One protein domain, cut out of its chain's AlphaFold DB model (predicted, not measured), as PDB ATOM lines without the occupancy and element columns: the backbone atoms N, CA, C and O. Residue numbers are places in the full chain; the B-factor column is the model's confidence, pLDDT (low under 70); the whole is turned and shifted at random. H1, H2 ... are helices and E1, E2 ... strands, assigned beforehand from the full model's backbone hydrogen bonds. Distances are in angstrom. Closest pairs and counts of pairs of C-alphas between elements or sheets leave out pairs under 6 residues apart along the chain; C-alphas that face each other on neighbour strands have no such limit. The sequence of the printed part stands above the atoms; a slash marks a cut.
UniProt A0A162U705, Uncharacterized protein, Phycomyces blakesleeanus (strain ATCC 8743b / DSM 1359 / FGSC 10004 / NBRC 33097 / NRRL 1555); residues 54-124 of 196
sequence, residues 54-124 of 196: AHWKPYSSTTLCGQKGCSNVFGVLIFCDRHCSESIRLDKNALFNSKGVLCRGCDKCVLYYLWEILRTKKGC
ATOM      1  N   ALA A  54      92.846 -49.381  59.072       68.25
ATOM      2  CA  ALA A  54      92.547 -50.727  58.581       68.25
ATOM      3  C   ALA A  54      93.647 -51.314  57.678       68.25
ATOM      4  O   ALA A  54      93.764 -52.532  57.575       68.25
ATOM      5  N   HIS A  55      94.453 -50.463  57.039       68.38
ATOM      6  CA  HIS A  55      95.543 -50.896  56.159       68.38
ATOM      7  C   HIS A  55      96.884 -51.009  56.877       68.38
ATOM      8  O   HIS A  55      97.872 -51.436  56.283       68.38
ATOM      9  N   TRP A  56      96.942 -50.619  58.151       71.88
ATOM     10  CA  TRP A  56      98.186 -50.674  58.894       71.88
ATOM     11  C   TRP A  56      98.476 -52.125  59.228       71.88
ATOM     12  O   TRP A  56      97.637 -52.834  59.793       71.88
ATOM     13  N   LYS A  57      99.685 -52.570  58.882       66.88
ATOM     14  CA  LYS A  57     100.176 -53.863  59.333       66.88
ATOM     15  C   LYS A  57     100.018 -53.919  60.859       66.88
ATOM     16  O   LYS A  57     100.458 -52.984  61.536       66.88
ATOM     17  N   PRO A  58      99.381 -54.965  61.419       65.06
ATOM     18  CA  PRO A  58      99.291 -55.101  62.864       65.06
ATOM     19  C   PRO A  58     100.705 -55.023  63.427       65.06
ATOM     20  O   PRO A  58     101.624 -55.574  62.815       65.06
ATOM     21  N   TYR A  59     100.874 -54.315  64.549       60.81
ATOM     22  CA  TYR A  59     102.145 -54.190  65.256       60.81
ATOM     23  C   TYR A  59     102.613 -55.589  65.680       60.81
ATOM     24  O   TYR A  59     102.419 -56.012  66.815       60.81
ATOM     25  N   SER A  60     103.196 -56.360  64.762       55.38
ATOM     26  CA  SER A  60     104.047 -57.474  65.128       55.38
ATOM     27  C   SER A  60     105.185 -56.806  65.871       55.38
ATOM     28  O   SER A  60     105.925 -56.033  65.270       55.38
ATOM     29  N   SER A  61     105.216 -57.020  67.180       58.03
ATOM     30  CA  SER A  61     106.027 -56.387  68.223       58.03
ATOM     31  C   SER A  61     107.530 -56.639  68.067       58.03
ATOM     32  O   SER A  61     108.225 -56.995  69.017       58.03
ATOM     33  N   THR A  62     108.036 -56.550  66.844       62.88
ATOM     34  CA  THR A  62     109.439 -56.708  66.532       62.88
ATOM     35  C   THR A  62     110.137 -55.451  66.999       62.88
ATOM     36  O   THR A  62     109.969 -54.381  66.424       62.88
ATOM     37  N   THR A  63     110.968 -55.610  68.019       76.31
ATOM     38  CA  THR A  63     111.891 -54.578  68.494       76.31
ATOM     39  C   THR A  63     112.968 -54.242  67.462       76.31
ATOM     40  O   THR A  63     113.818 -53.409  67.735       76.31
ATOM     41  N   LEU A  64     112.960 -54.887  66.291       84.56
ATOM     42  CA  LEU A  64     113.970 -54.793  65.249       84.56
ATOM     43  C   LEU A  64     113.389 -54.199  63.970       84.56
ATOM     44  O   LEU A  64     112.239 -54.451  63.610       84.56
ATOM     45  N   CYS A  65     114.236 -53.479  63.237       86.12
ATOM     46  CA  CYS A  65     113.925 -52.988  61.901       86.12
ATOM     47  C   CYS A  65     113.531 -54.121  60.947       86.12
ATOM     48  O   CYS A  65     114.292 -55.061  60.736       86.12
ATOM     49  N   GLY A  66     112.391 -53.981  60.263       80.25
ATOM     50  CA  GLY A  66     111.926 -54.951  59.264       80.25
ATOM     51  C   GLY A  66     112.742 -55.003  57.961       80.25
ATOM     52  O   GLY A  66     112.417 -55.785  57.065       80.25
ATOM     53  N   GLN A  67     113.787 -54.180  57.819       82.25
ATOM     54  CA  GLN A  67     114.645 -54.162  56.634       82.25
ATOM     55  C   GLN A  67     115.676 -55.292  56.724       82.25
ATOM     56  O   GLN A  67     116.343 -55.462  57.745       82.25
ATOM     57  N   LYS A  68     115.841 -56.054  55.637       84.69
ATOM     58  CA  LYS A  68     116.803 -57.165  55.594       84.69
ATOM     59  C   LYS A  68     118.220 -56.639  55.847       84.69
ATOM     60  O   LYS A  68     118.688 -55.776  55.115       84.69
ATOM     61  N   GLY A  69     118.891 -57.176  56.864       86.44
ATOM     62  CA  GLY A  69     120.251 -56.771  57.237       86.44
ATOM     63  C   GLY A  69     120.332 -55.544  58.149       86.44
ATOM     64  O   GLY A  69     121.435 -55.116  58.474       86.44
ATOM     65  N   CYS A  70     119.203 -54.988  58.599       87.38
ATOM     66  CA  CYS A  70     119.204 -53.961  59.633       87.38
ATOM     67  C   CYS A  70     118.965 -54.586  61.010       87.38
ATOM     68  O   CYS A  70     117.915 -55.168  61.258       87.38
ATOM     69  N   SER A  71     119.924 -54.427  61.920       85.62
ATOM     70  CA  SER A  71     119.833 -54.871  63.318       85.62
ATOM     71  C   SER A  71     119.455 -53.743  64.284       85.62
ATOM     72  O   SER A  71     119.633 -53.880  65.491       85.62
ATOM     73  N   ASN A  72     118.963 -52.610  63.770       84.38
ATOM     74  CA  ASN A  72     118.628 -51.472  64.619       84.38
ATOM     75  C   ASN A  72     117.396 -51.790  65.478       84.38
ATOM     76  O   ASN A  72     116.383 -52.259  64.946       84.38
ATOM     77  N   VAL A  73     117.509 -51.524  66.780       81.06
ATOM     78  CA  VAL A  73     116.485 -51.810  67.784       81.06
ATOM     79  C   VAL A  73     115.695 -50.533  68.072       81.06
ATOM     80  O   VAL A  73     116.287 -49.494  68.350       81.06
ATOM     81  N   PHE A  74     114.366 -50.587  68.038       75.31
ATOM     82  CA  PHE A  74     113.498 -49.475  68.444       75.31
ATOM     83  C   PHE A  74     112.267 -49.990  69.199       75.31
ATOM     84  O   PHE A  74     111.884 -51.152  69.085       75.31
ATOM     85  N   GLY A  75     111.640 -49.111  69.987       64.31
ATOM     86  CA  GLY A  75     110.554 -49.498  70.893       64.31
ATOM     87  C   GLY A  75     109.147 -49.518  70.286       64.31
ATOM     88  O   GLY A  75     108.283 -50.191  70.836       64.31
ATOM     89  N   VAL A  76     108.889 -48.774  69.200       65.88
ATOM     90  CA  VAL A  76     107.500 -48.468  68.768       65.88
ATOM     91  C   VAL A  76     107.276 -48.545  67.250       65.88
ATOM     92  O   VAL A  76     106.139 -48.604  66.787       65.88
ATOM     93  N   LEU A  77     108.342 -48.538  66.452       69.06
ATOM     94  CA  LEU A  77     108.243 -48.435  64.992       69.06
ATOM     95  C   LEU A  77     108.252 -49.819  64.332       69.06
ATOM     96  O   LEU A  77     108.306 -50.827  65.018       69.06
ATOM     97  N   ILE A  78     108.146 -49.892  63.004       76.25
ATOM     98  CA  ILE A  78     108.393 -51.135  62.233       76.25
ATOM     99  C   ILE A  78     109.698 -51.014  61.424       76.25
ATOM    100  O   ILE A  78     110.353 -52.005  61.092       76.25
ATOM    101  N   PHE A  79     110.129 -49.778  61.162       79.00
ATOM    102  CA  PHE A  79     111.373 -49.434  60.489       79.00
ATOM    103  C   PHE A  79     112.113 -48.364  61.292       79.00
ATOM    104  O   PHE A  79     111.489 -47.544  61.964       79.00
ATOM    105  N   CYS A  80     113.444 -48.374  61.230       85.88
ATOM    106  CA  CYS A  80     114.249 -47.324  61.844       85.88
ATOM    107  C   CYS A  80     114.235 -46.056  60.981       85.88
ATOM    108  O   CYS A  80     113.944 -46.123  59.788       85.88
ATOM    109  N   ASP A  81     114.606 -44.918  61.572       83.19
ATOM    110  CA  ASP A  81     114.590 -43.611  60.896       83.19
ATOM    111  C   ASP A  81     115.393 -43.611  59.581       83.19
ATOM    112  O   ASP A  81     114.964 -43.050  58.580       83.19
ATOM    113  N   ARG A  82     116.495 -44.373  59.533       87.06
ATOM    114  CA  ARG A  82     117.325 -44.539  58.331       87.06
ATOM    115  C   ARG A  82     116.601 -45.203  57.154       87.06
ATOM    116  O   ARG A  82     116.916 -44.887  56.019       87.06
ATOM    117  N   HIS A  83     115.694 -46.141  57.416       86.94
ATOM    118  CA  HIS A  83     114.961 -46.881  56.373       86.94
ATOM    119  C   HIS A  83     113.546 -46.336  56.154       86.94
ATOM    120  O   HIS A  83     112.748 -46.957  55.455       86.94
ATOM    121  N   CYS A  84     113.211 -45.225  56.814       87.12
ATOM    122  CA  CYS A  84     111.904 -44.581  56.765       87.12
ATOM    123  C   CYS A  84     112.052 -43.048  56.747       87.12
ATOM    124  O   CYS A  84     111.272 -42.325  57.370       87.12
ATOM    125  N   SER A  85     113.098 -42.562  56.069       86.12
ATOM    126  CA  SER A  85     113.417 -41.135  55.965       86.12
ATOM    127  C   SER A  85     112.528 -40.412  54.958       86.12
ATOM    128  O   SER A  85     112.241 -39.228  55.115       86.12
ATOM    129  N   GLU A  86     112.078 -41.128  53.933       89.12
ATOM    130  CA  GLU A  86     111.343 -40.562  52.810       89.12
ATOM    131  C   GLU A  86     109.826 -40.599  53.028       89.12
ATOM    132  O   GLU A  86     109.259 -41.516  53.636       89.12
ATOM    133  N   SER A  87     109.149 -39.592  52.479       89.75
ATOM    134  CA  SER A  87     107.695 -39.458  52.536       89.75
ATOM    135  C   SER A  87     107.041 -39.774  51.193       89.75
ATOM    136  O   SER A  87     107.450 -39.258  50.154       89.75
ATOM    137  N   ILE A  88     105.975 -40.568  51.225       90.75
ATOM    138  CA  ILE A  88     105.117 -40.920  50.091       90.75
ATOM    139  C   ILE A  88     103.724 -40.320  50.281       90.75
ATOM    140  O   ILE A  88     103.281 -40.109  51.409       90.75
ATOM    141  N   ARG A  89     103.016 -40.043  49.182       90.38
ATOM    142  CA  ARG A  89     101.639 -39.532  49.245       90.38
ATOM    143  C   ARG A  89     100.627 -40.650  49.071       90.38
ATOM    144  O   ARG A  89     100.667 -41.371  48.071       90.38
ATOM    145  N   LEU A  90      99.719 -40.753  50.033       87.62
ATOM    146  CA  LEU A  90      98.724 -41.816  50.103       87.62
ATOM    147  C   LEU A  90      97.318 -41.255  50.289       87.62
ATOM    148  O   LEU A  90      97.134 -40.208  50.909       87.62
ATOM    149  N   ASP A  91      96.332 -41.946  49.732       87.00
ATOM    150  CA  ASP A  91      94.921 -41.656  49.971       87.00
ATOM    151  C   ASP A  91      94.365 -42.415  51.193       87.00
ATOM    152  O   ASP A  91      95.056 -43.198  51.852       87.00
ATOM    153  N   LYS A  92      93.078 -42.200  51.484       85.31
ATOM    154  CA  LYS A  92      92.335 -42.878  52.557       85.31
ATOM    155  C   LYS A  92      92.393 -44.407  52.475       85.31
ATOM    156  O   LYS A  92      92.442 -45.078  53.508       85.31
ATOM    157  N   ASN A  93      92.370 -44.931  51.250       83.50
ATOM    158  CA  ASN A  93      92.408 -46.357  50.929       83.50
ATOM    159  C   ASN A  93      93.830 -46.880  50.818       83.50
ATOM    160  O   ASN A  93      94.044 -48.025  50.414       83.50
ATOM    161  N   ALA A  94      94.795 -46.062  51.234       83.69
ATOM    162  CA  ALA A  94      96.151 -46.493  51.353       83.69
ATOM    163  C   ALA A  94      96.797 -46.760  49.956       83.69
ATOM    164  O   ALA A  94      97.726 -47.547  49.793       83.69
ATOM    165  N   LEU A  95      96.317 -46.075  48.918       85.50
ATOM    166  CA  LEU A  95      96.824 -46.144  47.550       85.50
ATOM    167  C   LEU A  95      97.683 -44.920  47.224       85.50
ATOM    168  O   LEU A  95      97.498 -43.834  47.778       85.50
ATOM    169  N   PHE A  96      98.626 -45.085  46.294       88.12
ATOM    170  CA  PHE A  96      99.486 -43.994  45.842       88.12
ATOM    171  C   PHE A  96      98.674 -42.933  45.102       88.12
ATOM    172  O   PHE A  96      98.088 -43.198  44.054       88.12
ATOM    173  N   ASN A  97      98.674 -41.710  45.630       85.94
ATOM    174  CA  ASN A  97      97.928 -40.599  45.052       85.94
ATOM    175  C   ASN A  97      98.744 -39.307  45.153       85.94
ATOM    176  O   ASN A  97      99.213 -38.945  46.227       85.94
ATOM    177  N   SER A  98      98.896 -38.572  44.049       85.62
ATOM    178  CA  SER A  98      99.634 -37.300  44.025       85.62
ATOM    179  C   SER A  98      98.999 -36.208  44.894       85.62
ATOM    180  O   SER A  98      99.709 -35.321  45.363       85.62
ATOM    181  N   LYS A  99      97.689 -36.291  45.152       85.81
ATOM    182  CA  LYS A  99      96.934 -35.382  46.030       85.81
ATOM    183  C   LYS A  99      96.759 -35.920  47.454       85.81
ATOM    184  O   LYS A  99      96.088 -35.287  48.264       85.81
ATOM    185  N   GLY A 100      97.340 -37.081  47.749       86.50
ATOM    186  CA  GLY A 100      97.247 -37.727  49.052       86.50
ATOM    187  C   GLY A 100      98.029 -37.015  50.159       86.50
ATOM    188  O   GLY A 100      98.831 -36.100  49.915       86.50
ATOM    189  N   VAL A 101      97.817 -37.494  51.382       87.00
ATOM    190  CA  VAL A 101      98.521 -37.068  52.596       87.00
ATOM    191  C   VAL A 101      99.949 -37.611  52.577       87.00
ATOM    192  O   VAL A 101     100.187 -38.751  52.173       87.00
ATOM    193  N   LEU A 102     100.911 -36.788  53.001       88.56
ATOM    194  CA  LEU A 102     102.306 -37.198  53.143       88.56
ATOM    195  C   LEU A 102     102.454 -38.121  54.346       88.56
ATOM    196  O   LEU A 102     102.191 -37.727  55.478       88.56
ATOM    197  N   CYS A 103     102.928 -39.330  54.092       86.44
ATOM    198  CA  CYS A 103     103.190 -40.324  55.112       86.44
ATOM    199  C   CYS A 103     104.602 -40.878  54.936       86.44
ATOM    200  O   CYS A 103     105.084 -41.001  53.812       86.44
ATOM    201  N   ARG A 104     105.274 -41.250  56.025       85.75
ATOM    202  CA  ARG A 104     106.583 -41.907  55.918       85.75
ATOM    203  C   ARG A 104     106.427 -43.310  55.334       85.75
ATOM    204  O   ARG A 104     105.519 -44.033  55.733       85.75
ATOM    205  N   GLY A 105     107.300 -43.670  54.399       87.00
ATOM    206  CA  GLY A 105     107.328 -44.987  53.763       87.00
ATOM    207  C   GLY A 105     108.705 -45.626  53.880       87.00
ATOM    208  O   GLY A 105     109.694 -44.938  54.122       87.00
ATOM    209  N   CYS A 106     108.784 -46.948  53.722       87.12
ATOM    210  CA  CYS A 106     110.080 -47.613  53.611       87.12
ATOM    211  C   CYS A 106     110.708 -47.391  52.225       87.12
ATOM    212  O   CYS A 106     109.997 -47.097  51.258       87.12
ATOM    213  N   ASP A 107     112.016 -47.625  52.097       87.88
ATOM    214  CA  ASP A 107     112.758 -47.472  50.833       87.88
ATOM    215  C   ASP A 107     112.065 -48.158  49.640       87.88
ATOM    216  O   ASP A 107     112.013 -47.628  48.532       87.88
ATOM    217  N   LYS A 108     111.475 -49.340  49.859       87.81
ATOM    218  CA  LYS A 108     110.786 -50.099  48.802       87.81
ATOM    219  C   LYS A 108     109.500 -49.421  48.343       87.81
ATOM    220  O   LYS A 108     109.240 -49.362  47.142       87.81
ATOM    221  N   CYS A 109     108.703 -48.920  49.284       87.56
ATOM    222  CA  CYS A 109     107.470 -48.200  48.980       87.56
ATOM    223  C   CYS A 109     107.771 -46.903  48.230       87.56
ATOM    224  O   CYS A 109     107.059 -46.563  47.292       87.56
ATOM    225  N   VAL A 110     108.855 -46.218  48.599       90.31
ATOM    226  CA  VAL A 110     109.315 -44.993  47.933       90.31
ATOM    227  C   VAL A 110     109.738 -45.288  46.499       90.31
ATOM    228  O   VAL A 110     109.298 -44.606  45.576       90.31
ATOM    229  N   LEU A 111     110.522 -46.347  46.282       90.88
ATOM    230  CA  LEU A 111     110.889 -46.781  44.935       90.88
ATOM    231  C   LEU A 111     109.647 -47.087  44.093       90.88
ATOM    232  O   LEU A 111     109.538 -46.606  42.968       90.88
ATOM    233  N   TYR A 112     108.682 -47.830  44.635       89.81
ATOM    234  CA  TYR A 112     107.448 -48.133  43.912       89.81
ATOM    235  C   TYR A 112     106.625 -46.870  43.606       89.81
ATOM    236  O   TYR A 112     106.143 -46.705  42.486       89.81
ATOM    237  N   TYR A 113     106.520 -45.947  44.562       90.06
ATOM    238  CA  TYR A 113     105.851 -44.660  44.382       90.06
ATOM    239  C   TYR A 113     106.477 -43.843  43.245       90.06
ATOM    240  O   TYR A 113     105.764 -43.343  42.374       90.06
ATOM    241  N   LEU A 114     107.809 -43.762  43.197       90.38
ATOM    242  CA  LEU A 114     108.526 -43.098  42.108       90.38
ATOM    243  C   LEU A 114     108.229 -43.761  40.758       90.38
ATOM    244  O   LEU A 114     107.958 -43.068  39.779       90.38
ATOM    245  N   TRP A 115     108.218 -45.094  40.706       89.12
ATOM    246  CA  TRP A 115     107.846 -45.840  39.503       89.12
ATOM    247  C   TRP A 115     106.410 -45.553  39.040       89.12
ATOM    248  O   TRP A 115     106.167 -45.459  37.837       89.12
ATOM    249  N   GLU A 116     105.462 -45.401  39.965       88.31
ATOM    250  CA  GLU A 116     104.066 -45.064  39.657       88.31
ATOM    251  C   GLU A 116     103.932 -43.629  39.115       88.31
ATOM    252  O   GLU A 116     103.284 -43.392  38.091       88.31
ATOM    253  N   ILE A 117     104.620 -42.660  39.728       86.44
ATOM    254  CA  ILE A 117     104.640 -41.270  39.246       86.44
ATOM    255  C   ILE A 117     105.269 -41.175  37.852       86.44
ATOM    256  O   ILE A 117     104.780 -40.447  36.988       86.44
ATOM    257  N   LEU A 118     106.367 -41.890  37.607       86.56
ATOM    258  CA  LEU A 118     107.023 -41.873  36.301       86.56
ATOM    259  C   LEU A 118     106.137 -42.495  35.213       86.56
ATOM    260  O   LEU A 118     106.101 -41.980  34.096       86.56
ATOM    261  N   ARG A 119     105.377 -43.550  35.539       82.62
ATOM    262  CA  ARG A 119     104.398 -44.150  34.619       82.62
ATOM    263  C   ARG A 119     103.262 -43.191  34.274       82.62
ATOM    264  O   ARG A 119     102.938 -43.048  33.101       82.62
ATOM    265  N   THR A 120     102.706 -42.501  35.265       74.56
ATOM    266  CA  THR A 120     101.603 -41.548  35.043       74.56
ATOM    267  C   THR A 120     102.038 -40.314  34.249       74.56
ATOM    268  O   THR A 120     101.279 -39.829  33.416       74.56
ATOM    269  N   LYS A 121     103.281 -39.840  34.419       68.62
ATOM    270  CA  LYS A 121     103.828 -38.718  33.633       68.62
ATOM    271  C   LYS A 121     104.105 -39.068  32.170       68.62
ATOM    272  O   LYS A 121     103.953 -38.212  31.307       68.62
ATOM    273  N   LYS A 122     104.493 -40.313  31.876       60.31
ATOM    274  CA  LYS A 122     104.836 -40.751  30.511       60.31
ATOM    275  C   LYS A 122     103.615 -40.903  29.587       60.31
ATOM    276  O   LYS A 122     103.797 -41.046  28.386       60.31
ATOM    277  N   GLY A 123     102.397 -40.848  30.129       55.41
ATOM    278  CA  GLY A 123     101.152 -40.803  29.353       55.41
ATOM    279  C   GLY A 123     100.713 -39.398  28.925       55.41
ATOM    280  O   GLY A 123      99.729 -39.282  28.211       55.41
ATOM    281  N   CYS A 124     101.412 -38.337  29.348       51.03
ATOM    282  CA  CYS A 124     101.109 -36.953  28.977       51.03
ATOM    283  C   CYS A 124     102.157 -36.433  27.983       51.03
ATOM    284  O   CYS A 124     102.924 -35.518  28.278       51.03
TER     285      CYS A 124
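This is residues 54 to 124 of the 196 residues of an uncharacterized protein of Phycomyces blakesleeanus (strain ATCC 8743b / DSM 1359 / FGSC 10004 / NBRC 33097 / NRRL 1555) (UniProt A0A162U705). With little regular structure, the domain has a small two-stranded hairpin, E1 and E2, packed through E1 on the first half of one helix, H1, while the long stretch with no named element, residues 54 to 86, loops about the end of the domain opposite Cys 124, beyond the first residues of H1. Residues 118 to 124 stick out. The printed part has 71 residues, 23 in named elements, in the order E1, E2, H1; the class is mixed. It is loose, with a radius of gyration of the C-alphas of 13.9 A and spans of 44 by 26 by 14 A.

E1, residues 87 to 90, and E2, residues 101 to 104, form an antiparallel hairpin at 137 degrees; N 88 and O 103 are 2.8 A apart, within hydrogen-bond range. The closest C-alphas of E1 and H1, residues 107 to 121, are those of Ile 88 and Val 110, 6.2 A apart. In H1 every O i to N i+4 pair is within hydrogen-bond range.

E1 spans 9.6 A from C-alpha 87 at (107.695, -39.458, 52.536), E2 10.0 A, and H1 21.3 A, ending at C-alpha 121 at (103.828, -38.718, 33.633).

The C-alphas farthest apart, Gly 75 and Cys 124, are 44.8 A apart. The printed part has no cut. E2 to H1 is a tight link, E1 to E2 a short one. pLDDT is under 70 at residues 54 to 55, 57 to 62, 75 to 77 and 121 to 124.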